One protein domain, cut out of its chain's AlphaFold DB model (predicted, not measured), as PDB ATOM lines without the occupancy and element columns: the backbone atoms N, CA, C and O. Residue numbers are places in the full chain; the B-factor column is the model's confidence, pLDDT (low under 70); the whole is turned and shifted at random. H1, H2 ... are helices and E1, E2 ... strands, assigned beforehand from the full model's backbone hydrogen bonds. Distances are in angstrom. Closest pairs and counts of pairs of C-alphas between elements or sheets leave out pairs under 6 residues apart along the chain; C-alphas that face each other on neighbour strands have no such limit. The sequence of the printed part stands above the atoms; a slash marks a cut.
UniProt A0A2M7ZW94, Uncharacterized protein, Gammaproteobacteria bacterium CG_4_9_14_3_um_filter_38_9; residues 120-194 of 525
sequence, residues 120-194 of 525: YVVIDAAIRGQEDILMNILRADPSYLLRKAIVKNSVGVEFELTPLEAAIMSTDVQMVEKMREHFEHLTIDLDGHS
ATOM      1  N   TYR A 120      10.974  37.382 -39.517       95.31
ATOM      2  CA  TYR A 120      11.868  38.398 -38.968       95.31
ATOM      3  C   TYR A 120      11.123  39.652 -38.492       95.31
ATOM      4  O   TYR A 120      11.427  40.170 -37.421       95.31
ATOM      5  N   VAL A 121      10.123  40.133 -39.242       92.31
ATOM      6  CA  VAL A 121       9.364  41.349 -38.890       92.31
ATOM      7  C   VAL A 121       8.572  41.147 -37.598       92.31
ATOM      8  O   VAL A 121       8.518  42.043 -36.756       92.31
ATOM      9  N   VAL A 122       7.992  39.960 -37.423       95.00
ATOM     10  CA  VAL A 122       7.199  39.604 -36.239       95.00
ATOM     11  C   VAL A 122       8.091  39.524 -35.002       95.00
ATOM     12  O   VAL A 122       7.763  40.057 -33.942       95.00
ATOM     13  N   ILE A 123       9.256  38.899 -35.148       96.62
ATOM     14  CA  ILE A 123      10.192  38.676 -34.046       96.62
ATOM     15  C   ILE A 123      10.936  39.975 -33.689       96.62
ATOM     16  O   ILE A 123      11.092  40.283 -32.507       96.62
ATOM     17  N   ASP A 124      11.318  40.805 -34.669       92.88
ATOM     18  CA  ASP A 124      11.876  42.147 -34.423       92.88
ATOM     19  C   ASP A 124      10.857  43.043 -33.694       92.88
ATOM     20  O   ASP A 124      11.227  43.748 -32.752       92.88
ATOM     21  N   ALA A 125       9.565  42.961 -34.042       92.31
ATOM     22  CA  ALA A 125       8.505  43.656 -33.311       92.31
ATOM     23  C   ALA A 125       8.411  43.189 -31.846       92.31
ATOM     24  O   ALA A 125       8.303  44.030 -30.946       92.31
ATOM     25  N   ALA A 126       8.526  41.879 -31.590       95.56
ATOM     26  CA  ALA A 126       8.553  41.315 -30.240       95.56
ATOM     27  C   ALA A 126       9.755  41.825 -29.421       95.56
ATOM     28  O   ALA A 126       9.570  42.347 -28.322       95.56
ATOM     29  N   ILE A 127      10.977  41.778 -29.974       92.69
ATOM     30  CA  ILE A 127      12.198  42.275 -29.302       92.69
ATOM     31  C   ILE A 127      12.106  43.767 -28.977       92.69
ATOM     32  O   ILE A 127      12.588  44.225 -27.936       92.69
ATOM     33  N   ARG A 128      11.512  44.553 -29.880       88.38
ATOM     34  CA  ARG A 128      11.377  46.006 -29.720       88.38
ATOM     35  C   ARG A 128      10.217  46.419 -28.813       88.38
ATOM     36  O   ARG A 128      10.049  47.620 -28.595       88.38
ATOM     37  N   GLY A 129       9.415  45.479 -28.310       89.31
ATOM     38  CA  GLY A 129       8.209  45.790 -27.539       89.31
ATOM     39  C   GLY A 129       7.172  46.571 -28.357       89.31
ATOM     40  O   GLY A 129       6.527  47.480 -27.835       89.31
ATOM     41  N   GLN A 130       7.060  46.295 -29.663       87.62
ATOM     42  CA  GLN A 130       6.082  46.918 -30.562       87.62
ATOM     43  C   GLN A 130       4.753  46.166 -30.501       87.62
ATOM     44  O   GLN A 130       4.368  45.460 -31.431       87.62
ATOM     45  N   GLU A 131       4.068  46.331 -29.375       89.56
ATOM     46  CA  GLU A 131       2.863  45.580 -29.034       89.56
ATOM     47  C   GLU A 131       1.780  45.645 -30.114       89.56
ATOM     48  O   GLU A 131       1.339  44.601 -30.586       89.56
ATOM     49  N   ASP A 132       1.405  46.847 -30.558       85.38
ATOM     50  CA  ASP A 132       0.330  47.031 -31.542       85.38
ATOM     51  C   ASP A 132       0.596  46.255 -32.840       85.38
ATOM     52  O   ASP A 132      -0.291  45.600 -33.384       85.38
ATOM     53  N   ILE A 133       1.840  46.318 -33.330       87.00
ATOM     54  CA  ILE A 133       2.259  45.672 -34.578       87.00
ATOM     55  C   ILE A 133       2.169  44.159 -34.420       87.00
ATOM     56  O   ILE A 133       1.536  43.489 -35.234       87.00
ATOM     57  N   LEU A 134       2.767  43.634 -33.352       92.62
ATOM     58  CA  LEU A 134       2.804  42.205 -33.092       92.62
ATOM     59  C   LEU A 134       1.399  41.630 -32.895       92.62
ATOM     60  O   LEU A 134       1.047  40.650 -33.542       92.62
ATOM     61  N   MET A 135       0.567  42.264 -32.068       93.19
ATOM     62  CA  MET A 135      -0.786  41.776 -31.793       93.19
ATOM     63  C   MET A 135      -1.682  41.838 -33.029       93.19
ATOM     64  O   MET A 135      -2.494  40.942 -33.237       93.19
ATOM     65  N   ASN A 136      -1.526  42.840 -33.899       89.06
ATOM     66  CA  ASN A 136      -2.258  42.872 -35.166       89.06
ATOM     67  C   ASN A 136      -1.856  41.720 -36.099       89.06
ATOM     68  O   ASN A 136      -2.727  41.139 -36.743       89.06
ATOM     69  N   ILE A 137      -0.570  41.355 -36.133       90.88
ATOM     70  CA  ILE A 137      -0.092  40.196 -36.899       90.88
ATOM     71  C   ILE A 137      -0.668  38.900 -36.318       90.88
ATOM     72  O   ILE A 137      -1.240  38.104 -37.058       90.88
ATOM     73  N   LEU A 138      -0.595  38.714 -34.996       94.44
ATOM     74  CA  LEU A 138      -1.067  37.493 -34.332       94.44
ATOM     75  C   LEU A 138      -2.592  37.322 -34.362       94.44
ATOM     76  O   LEU A 138      -3.081  36.197 -34.379       94.44
ATOM     77  N   ARG A 139      -3.361  38.418 -34.398       92.81
ATOM     78  CA  ARG A 139      -4.814  38.372 -34.642       92.81
ATOM     79  C   ARG A 139      -5.147  37.886 -36.048       92.81
ATOM     80  O   ARG A 139      -6.164  37.225 -36.225       92.81
ATOM     81  N   ALA A 140      -4.330  38.252 -37.034       89.81
ATOM     82  CA  ALA A 140      -4.534  37.841 -38.416       89.81
ATOM     83  C   ALA A 140      -4.104  36.385 -38.645       89.81
ATOM     84  O   ALA A 140      -4.793  35.655 -39.354       89.81
ATOM     85  N   ASP A 141      -2.983  35.973 -38.048       93.75
ATOM     86  CA  ASP A 141      -2.430  34.627 -38.184       93.75
ATOM     87  C   ASP A 141      -1.625  34.232 -36.925       93.75
ATOM     88  O   ASP A 141      -0.466  34.628 -36.765       93.75
ATOM     89  N   PRO A 142      -2.204  33.428 -36.014       96.25
ATOM     90  CA  PRO A 142      -1.490  32.938 -34.838       96.25
ATOM     91  C   PRO A 142      -0.293  32.029 -35.163       96.25
ATOM     92  O   PRO A 142       0.593  31.891 -34.319       96.25
ATOM     93  N   SER A 143      -0.211  31.438 -36.368       96.19
ATOM     94  CA  SER A 143       0.864  30.494 -36.734       96.19
ATOM     95  C   SER A 143       2.258  31.121 -36.698       96.19
ATOM     96  O   SER A 143       3.257  30.413 -36.560       96.19
ATOM     97  N   TYR A 144       2.357  32.456 -36.744       97.00
ATOM     98  CA  TYR A 144       3.628  33.159 -36.558       97.00
ATOM     99  C   TYR A 144       4.273  32.906 -35.193       97.00
ATOM    100  O   TYR A 144       5.492  33.010 -35.101       97.00
ATOM    101  N   LEU A 145       3.511  32.521 -34.163       98.06
ATOM    102  CA  LEU A 145       4.061  32.113 -32.863       98.06
ATOM    103  C   LEU A 145       4.951  30.863 -32.946       98.06
ATOM    104  O   LEU A 145       5.757  30.634 -32.047       98.06
ATOM    105  N   LEU A 146       4.819  30.066 -34.010       98.25
ATOM    106  CA  LEU A 146       5.601  28.847 -34.236       98.25
ATOM    107  C   LEU A 146       6.801  29.080 -35.162       98.25
ATOM    108  O   LEU A 146       7.695  28.241 -35.257       98.25
ATOM    109  N   ARG A 147       6.829  30.208 -35.881       97.69
ATOM    110  CA  ARG A 147       7.884  30.499 -36.857       97.69
ATOM    111  C   ARG A 147       9.106  31.072 -36.158       97.69
ATOM    112  O   ARG A 147       8.989  31.938 -35.295       97.69
ATOM    113  N   LYS A 148      10.282  30.625 -36.592       98.19
ATOM    114  CA  LYS A 148      11.569  31.123 -36.109       98.19
ATOM    115  C   LYS A 148      12.208  32.083 -37.104       98.19
ATOM    116  O   LYS A 148      11.997  31.971 -38.310       98.19
ATOM    117  N   ALA A 149      13.002  33.014 -36.592       97.81
ATOM    118  CA  ALA A 149      13.912  33.832 -37.385       97.81
ATOM    119  C   ALA A 149      15.144  34.208 -36.571       97.81
ATOM    120  O   ALA A 149      15.105  34.263 -35.340       97.81
ATOM    121  N   ILE A 150      16.222  34.522 -37.288       97.56
ATOM    122  CA  ILE A 150      17.454  35.039 -36.700       97.56
ATOM    123  C   ILE A 150      17.298  36.537 -36.450       97.56
ATOM    124  O   ILE A 150      17.052  37.321 -37.366       97.56
ATOM    125  N   VAL A 151      17.481  36.944 -35.201       94.94
ATOM    126  CA  VAL A 151      17.352  38.327 -34.745       94.94
ATOM    127  C   VAL A 151      18.494  38.698 -33.812       94.94
ATOM    128  O   VAL A 151      19.099  37.838 -33.178       94.94
ATOM    129  N   LYS A 152      18.796  39.996 -33.719       93.38
ATOM    130  CA  LYS A 152      19.851  40.512 -32.840       93.38
ATOM    131  C   LYS A 152      19.272  40.983 -31.514       93.38
ATOM    132  O   LYS A 152      18.297  41.735 -31.502       93.38
ATOM    133  N   ASN A 153      19.904  40.595 -30.410       91.88
ATOM    134  CA  ASN A 153      19.610  41.166 -29.096       91.88
ATOM    135  C   ASN A 153      20.139  42.619 -28.977       91.88
ATOM    136  O   ASN A 153      20.711  43.177 -29.919       91.88
ATOM    137  N   SER A 154      19.966  43.250 -27.810       86.88
ATOM    138  CA  SER A 154      20.403  44.639 -27.556       86.88
ATOM    139  C   SER A 154      21.904  44.891 -27.712       86.88
ATOM    140  O   SER A 154      22.288  46.037 -27.938       86.88
ATOM    141  N   VAL A 155      22.734  43.848 -27.638       89.12
ATOM    142  CA  VAL A 155      24.199  43.917 -27.768       89.12
ATOM    143  C   VAL A 155      24.716  43.286 -29.068       89.12
ATOM    144  O   VAL A 155      25.916  43.056 -29.225       89.12
ATOM    145  N   GLY A 156      23.813  43.038 -30.025       90.94
ATOM    146  CA  GLY A 156      24.143  42.634 -31.391       90.94
ATOM    147  C   GLY A 156      24.377  41.137 -31.613       90.94
ATOM    148  O   GLY A 156      24.774  40.775 -32.718       90.94
ATOM    149  N   VAL A 157      24.128  40.282 -30.615       94.81
ATOM    150  CA  VAL A 157      24.267  38.819 -30.737       94.81
ATOM    151  C   VAL A 157      23.038  38.242 -31.418       94.81
ATOM    152  O   VAL A 157      21.910  38.599 -31.075       94.81
ATOM    153  N   GLU A 158      23.275  37.370 -32.393       96.88
ATOM    154  CA  GLU A 158      22.239  36.714 -33.183       96.88
ATOM    155  C   GLU A 158      21.689  35.476 -32.467       96.88
ATOM    156  O   GLU A 158      22.448  34.642 -31.975       96.88
ATOM    157  N   PHE A 159      20.363  35.356 -32.444       96.69
ATOM    158  CA  PHE A 159      19.633  34.206 -31.921       96.69
ATOM    159  C   PHE A 159      18.503  33.836 -32.873       96.69
ATOM    160  O   PHE A 159      17.828  34.716 -33.403       96.69
ATOM    161  N   GLU A 160      18.284  32.540 -33.062       97.88
ATOM    162  CA  GLU A 160      17.114  32.017 -33.760       97.88
ATOM    163  C   GLU A 160      15.997  31.754 -32.744       97.88
ATOM    164  O   GLU A 160      16.147  30.895 -31.877       97.88
ATOM    165  N   LEU A 161      14.905  32.517 -32.826       98.12
ATOM    166  CA  LEU A 161      13.853  32.542 -31.804       98.12
ATOM    167  C   LEU A 161      12.461  32.562 -32.430       98.12
ATOM    168  O   LEU A 161      12.299  33.052 -33.547       98.12
ATOM    169  N   THR A 162      11.453  32.111 -31.687       98.62
ATOM    170  CA  THR A 162      10.040  32.440 -31.940       98.62
ATOM    171  C   THR A 162       9.686  33.840 -31.409       98.62
ATOM    172  O   THR A 162      10.455  34.429 -30.636       98.62
ATOM    173  N   PRO A 163       8.511  34.408 -31.748       98.44
ATOM    174  CA  PRO A 163       8.064  35.669 -31.153       98.44
ATOM    175  C   PRO A 163       7.958  35.623 -29.620       98.44
ATOM    176  O   PRO A 163       8.320  36.598 -28.957       98.44
ATOM    177  N   LEU A 164       7.496  34.506 -29.044       98.50
ATOM    178  CA  LEU A 164       7.386  34.349 -27.591       98.50
ATOM    179  C   LEU A 164       8.766  34.309 -26.934       98.50
ATOM    180  O   LEU A 164       9.014  35.029 -25.965       98.50
ATOM    181  N   GLU A 165       9.680  33.513 -27.487       98.50
ATOM    182  CA  GLU A 165      11.066  33.438 -27.028       98.50
ATOM    183  C   GLU A 165      11.740  34.819 -27.101       98.50
ATOM    184  O   GLU A 165      12.387  35.244 -26.146       98.50
ATOM    185  N   ALA A 166      11.505  35.593 -28.162       98.19
ATOM    186  CA  ALA A 166      11.982  36.971 -28.289       98.19
ATOM    187  C   ALA A 166      11.393  37.944 -27.246       98.19
ATOM    188  O   ALA A 166      12.107  38.812 -26.723       98.19
ATOM    189  N   ALA A 167      10.110  37.808 -26.898       97.56
ATOM    190  CA  ALA A 167       9.493  38.582 -25.820       97.56
ATOM    191  C   ALA A 167      10.110  38.241 -24.447       97.56
ATOM    192  O   ALA A 167      10.393  39.135 -23.644       97.56
ATOM    193  N   ILE A 168      10.404  36.962 -24.190       97.75
ATOM    194  CA  ILE A 168      11.079  36.507 -22.963       97.75
ATOM    195  C   ILE A 168      12.529  37.001 -22.931       97.75
ATOM    196  O   ILE A 168      12.950  37.595 -21.936       97.75
ATOM    197  N   MET A 169      13.263  36.850 -24.038       97.31
ATOM    198  CA  MET A 169      14.629  37.349 -24.218       97.31
ATOM    199  C   MET A 169      14.727  38.846 -23.883       97.31
ATOM    200  O   MET A 169      15.676  39.303 -23.239       97.31
ATOM    201  N   SER A 170      13.705  39.608 -24.291       95.56
ATOM    202  CA  SER A 170      13.591  41.049 -24.063       95.56
ATOM    203  C   SER A 170      13.025  41.449 -22.695       95.56
ATOM    204  O   SER A 170      12.998  42.640 -22.367       95.56
ATOM    205  N   THR A 171      12.669  40.479 -21.845       94.62
ATOM    206  CA  THR A 171      12.017  40.649 -20.530       94.62
ATOM    207  C   THR A 171      10.687  41.417 -20.598       94.62
ATOM    208  O   THR A 171      10.319  42.171 -19.679       94.62
ATOM    209  N   ASP A 172       9.948  41.237 -21.697       94.25
ATOM    210  CA  ASP A 172       8.637  41.846 -21.918       94.25
ATOM    211  C   ASP A 172       7.491  40.934 -21.469       94.25
ATOM    212  O   ASP A 172       6.725  40.395 -22.265       94.25
ATOM    213  N   VAL A 173       7.356  40.784 -20.151       91.50
ATOM    214  CA  VAL A 173       6.337  39.920 -19.525       91.50
ATOM    215  C   VAL A 173       4.909  40.241 -19.989       91.50
ATOM    216  O   VAL A 173       4.091  39.339 -20.110       91.50
ATOM    217  N   GLN A 174       4.613  41.504 -20.306       90.19
ATOM    218  CA  GLN A 174       3.282  41.893 -20.786       90.19
ATOM    219  C   GLN A 174       3.003  41.410 -22.202       90.19
ATOM    220  O   GLN A 174       1.880  41.027 -22.515       90.19
ATOM    221  N   MET A 175       4.024  41.427 -23.058       94.25
ATOM    222  CA  MET A 175       3.902  40.864 -24.393       94.25
ATOM    223  C   MET A 175       3.650  39.357 -24.313       94.25
ATOM    224  O   MET A 175       2.764  38.852 -24.994       94.25
ATOM    225  N   VAL A 176       4.376  38.661 -23.429       96.12
ATOM    226  CA  VAL A 176       4.187  37.223 -23.173       96.12
ATOM    227  C   VAL A 176       2.758  36.930 -22.693       96.12
ATOM    228  O   VAL A 176       2.126  36.006 -23.197       96.12
ATOM    229  N   GLU A 177       2.216  37.735 -21.776       93.69
ATOM    230  CA  GLU A 177       0.819  37.621 -21.330       93.69
ATOM    231  C   GLU A 177      -0.180  37.756 -22.474       93.69
ATOM    232  O   GLU A 177      -1.079  36.928 -22.599       93.69
ATOM    233  N   LYS A 178      -0.005  38.758 -23.337       94.56
ATOM    234  CA  LYS A 178      -0.914  39.010 -24.462       94.56
ATOM    235  C   LYS A 178      -0.846  37.934 -25.541       94.56
ATOM    236  O   LYS A 178      -1.853  37.647 -26.176       94.56
ATOM    237  N   MET A 179       0.309  37.297 -25.729       97.31
ATOM    238  CA  MET A 179       0.440  36.174 -26.664       97.31
ATOM    239  C   MET A 179      -0.358  34.937 -26.237       97.31
ATOM    240  O   MET A 179      -0.662  34.111 -27.093       97.31
ATOM    241  N   ARG A 180      -0.722  34.798 -24.954       96.00
ATOM    242  CA  ARG A 180      -1.436  33.619 -24.438       96.00
ATOM    243  C   ARG A 180      -2.722  33.323 -25.205       96.00
ATOM    244  O   ARG A 180      -2.902  32.199 -25.659       96.00
ATOM    245  N   GLU A 181      -3.587  34.321 -25.374       95.50
ATOM    246  CA  GLU A 181      -4.874  34.153 -26.067       95.50
ATOM    247  C   GLU A 181      -4.667  33.681 -27.513       95.50
ATOM    248  O   GLU A 181      -5.479  32.954 -28.072       95.50
ATOM    249  N   HIS A 182      -3.547  34.049 -28.137       97.19
ATOM    250  CA  HIS A 182      -3.210  33.601 -29.484       97.19
ATOM    251  C   HIS A 182      -2.725  32.147 -29.517       97.19
ATOM    252  O   HIS A 182      -3.040  31.439 -30.470       97.19
ATOM    253  N   PHE A 183      -2.041  31.673 -28.469       97.56
ATOM    254  CA  PHE A 183      -1.730  30.250 -28.321       97.56
ATOM    255  C   PHE A 183      -2.986  29.400 -28.118       97.56
ATOM    256  O   PHE A 183      -3.055  28.301 -28.646       97.56
ATOM    257  N   GLU A 184      -4.015  29.894 -27.431       95.44
ATOM    258  CA  GLU A 184      -5.279  29.153 -27.267       95.44
ATOM    259  C   GLU A 184      -6.003  28.887 -28.598       95.44
ATOM    260  O   GLU A 184      -6.747  27.913 -28.714       95.44
ATOM    261  N   HIS A 185      -5.747  29.711 -29.618       94.88
ATOM    262  CA  HIS A 185      -6.281  29.537 -30.969       94.88
ATOM    263  C   HIS A 185      -5.403  28.658 -31.876       94.88
ATOM    264  O   HIS A 185      -5.809  28.349 -32.998       94.88
ATOM    265  N   LEU A 186      -4.212  28.252 -31.424       95.94
ATOM    266  CA  LEU A 186      -3.337  27.352 -32.172       95.94
ATOM    267  C   LEU A 186      -3.770  25.902 -31.976       95.94
ATOM    268  O   LEU A 186      -3.553  25.310 -30.922       95.94
ATOM    269  N   THR A 187      -4.362  25.333 -33.023       96.44
ATOM    270  CA  THR A 187      -4.800  23.930 -33.054       96.44
ATOM    271  C   THR A 187      -3.973  23.060 -33.990       96.44
ATOM    272  O   THR A 187      -4.029  21.839 -33.874       96.44
ATOM    273  N   ILE A 188      -3.204  23.666 -34.899       96.75
ATOM    274  CA  ILE A 188      -2.325  22.975 -35.844       96.75
ATOM    275  C   ILE A 188      -0.924  23.594 -35.855       96.75
ATOM    276  O   ILE A 188      -0.781  24.808 -35.678       96.75
ATOM    277  N   ASP A 189       0.097  22.764 -36.051       97.06
ATOM    278  CA  ASP A 189       1.470  23.209 -36.283       97.06
ATOM    279  C   ASP A 189       1.684  23.704 -37.727       97.06
ATOM    280  O   ASP A 189       0.754  23.808 -38.532       97.06
ATOM    281  N   LEU A 190       2.936  24.035 -38.057       95.25
ATOM    282  CA  LEU A 190       3.325  24.498 -39.392       95.25
ATOM    283  C   LEU A 190       3.230  23.406 -40.473       95.25
ATOM    284  O   LEU A 190       3.153  23.745 -41.654       95.25
ATOM    285  N   ASP A 191       3.203  22.131 -40.079       97.06
ATOM    286  CA  ASP A 191       3.099  20.966 -40.962       97.06
ATOM    287  C   ASP A 191       1.650  20.439 -41.069       97.06
ATOM    288  O   ASP A 191       1.362  19.526 -41.846       97.06
ATOM    289  N   GLY A 192       0.712  21.043 -40.331       95.62
ATOM    290  CA  GLY A 192      -0.708  20.697 -40.316       95.62
ATOM    291  C   GLY A 192      -1.095  19.604 -39.315       95.62
ATOM    292  O   GLY A 192      -2.232  19.128 -39.359       95.62
ATOM    293  N   HIS A 193      -0.200  19.196 -38.413       97.50
ATOM    294  CA  HIS A 193      -0.526  18.260 -37.337       97.50
ATOM    295  C   HIS A 193      -1.228  18.972 -36.187       97.50
ATOM    296  O   HIS A 193      -0.947  20.130 -35.894       97.50
ATOM    297  N   SER A 194      -2.123  18.265 -35.497       97.25
ATOM    298  CA  SER A 194      -2.806  18.809 -34.323       97.25
ATOM    299  C   SER A 194      -1.815  19.101 -33.195       97.25
ATOM    300  O   SER A 194      -1.012  18.235 -32.848       97.25
TER     301      SER A 194
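What this domain is: This is residues 120 to 194 of the 525 residues of an uncharacterized protein of Gammaproteobacteria bacterium CG_4_9_14_3_um_filter_38_9 (UniProt A0A2M7ZW94). Four helices make a small cluster: H2 and H5 lie side by side and run the same way, while H1 and H4 pack together and each joins one of that pair, H1 meeting H2 and H4 meeting H5. The hairpin of E1 and E2 packs by H1 and makes one end of the long axis with its turn, and the last residues, 185 to 194, with no named element, make the other end. The short H3 meets H2, H4 and H5. The printed part has 75 residues with five named helices and two strands, in the order H1 H2 H3 E1 E2 H4 H5; it is mostly helix, and its sheet, E1 - E2, is antiparallel. It is compact, with a radius of gyration of the C-alphas of 11.8 A, and elongated, spanning 37 by 23 by 16 A.

How they stand to each other: H1, residues 120 to 127, touches H2, residues 131 to 140, at a steep tilt of 46 degrees, opposite ways; their closest C-alphas, of Ala 125 and Leu 134, are 5.9 A apart. H3, residues 142 to 146, and H2 only just touch, only at the corner, with 3 pairs of C-alphas within 8 A, the closest those of Leu 138 and Tyr 144 at 6.8 A. E1, residues 149 to 152, and E2, residues 158 to 161, form a hairpin at 140 degrees; N 151 and O 159 are within hydrogen-bond range at 2.9 A, and N 149 and O 161 at 3.1 A. The closest C-alphas of H1 and E1, of Tyr 120 and Ala 149, are 5.2 A apart. H4, residues 163 to 169, touches H1 with Pro 163 to Ile 123, C-alphas 4.7 A apart, the same way at a tilt of 37 degrees, only just steep. H4 and H5, residues 173 to 184, form a helical hairpin at a shallow tilt of 27 degrees, opposite ways, closest at the C-alphas of Ala 167 and Val 176, 6.1 A apart. H5 touches H2 at a shallow tilt of 5 degrees, the same way, closest at the C-alphas of Leu 138 and His 182, 6.6 A apart. H2 and H4 are apart. Every O i to N i+4 pair is within hydrogen-bond range in H1, H2 and H4; H5 has 5 of 8, and H3 0 of 1, with 2 of 2 of its O i to N i+3 pairs within range.

Where its parts are: H1 begins at C-alpha 120, (11.868, 38.398, -38.968), and measures 10.4 A from first to last C-alpha. H2 measures 14.2 A, H3 8.2 A, E1 10.0 A, E2 9.5 A and H4 9.7 A. H5, 17.6 A, ends at C-alpha 184, (-5.279, 29.153, -27.267).

The domain as a whole: The two C-alphas farthest apart, those of Val 155 and Ser 194, are 37.5 A apart. The printed part has no cut, and the six links between its named elements are tight. No printed residue is under 70 in pLDDT, and the mean of the printed part is 94.6.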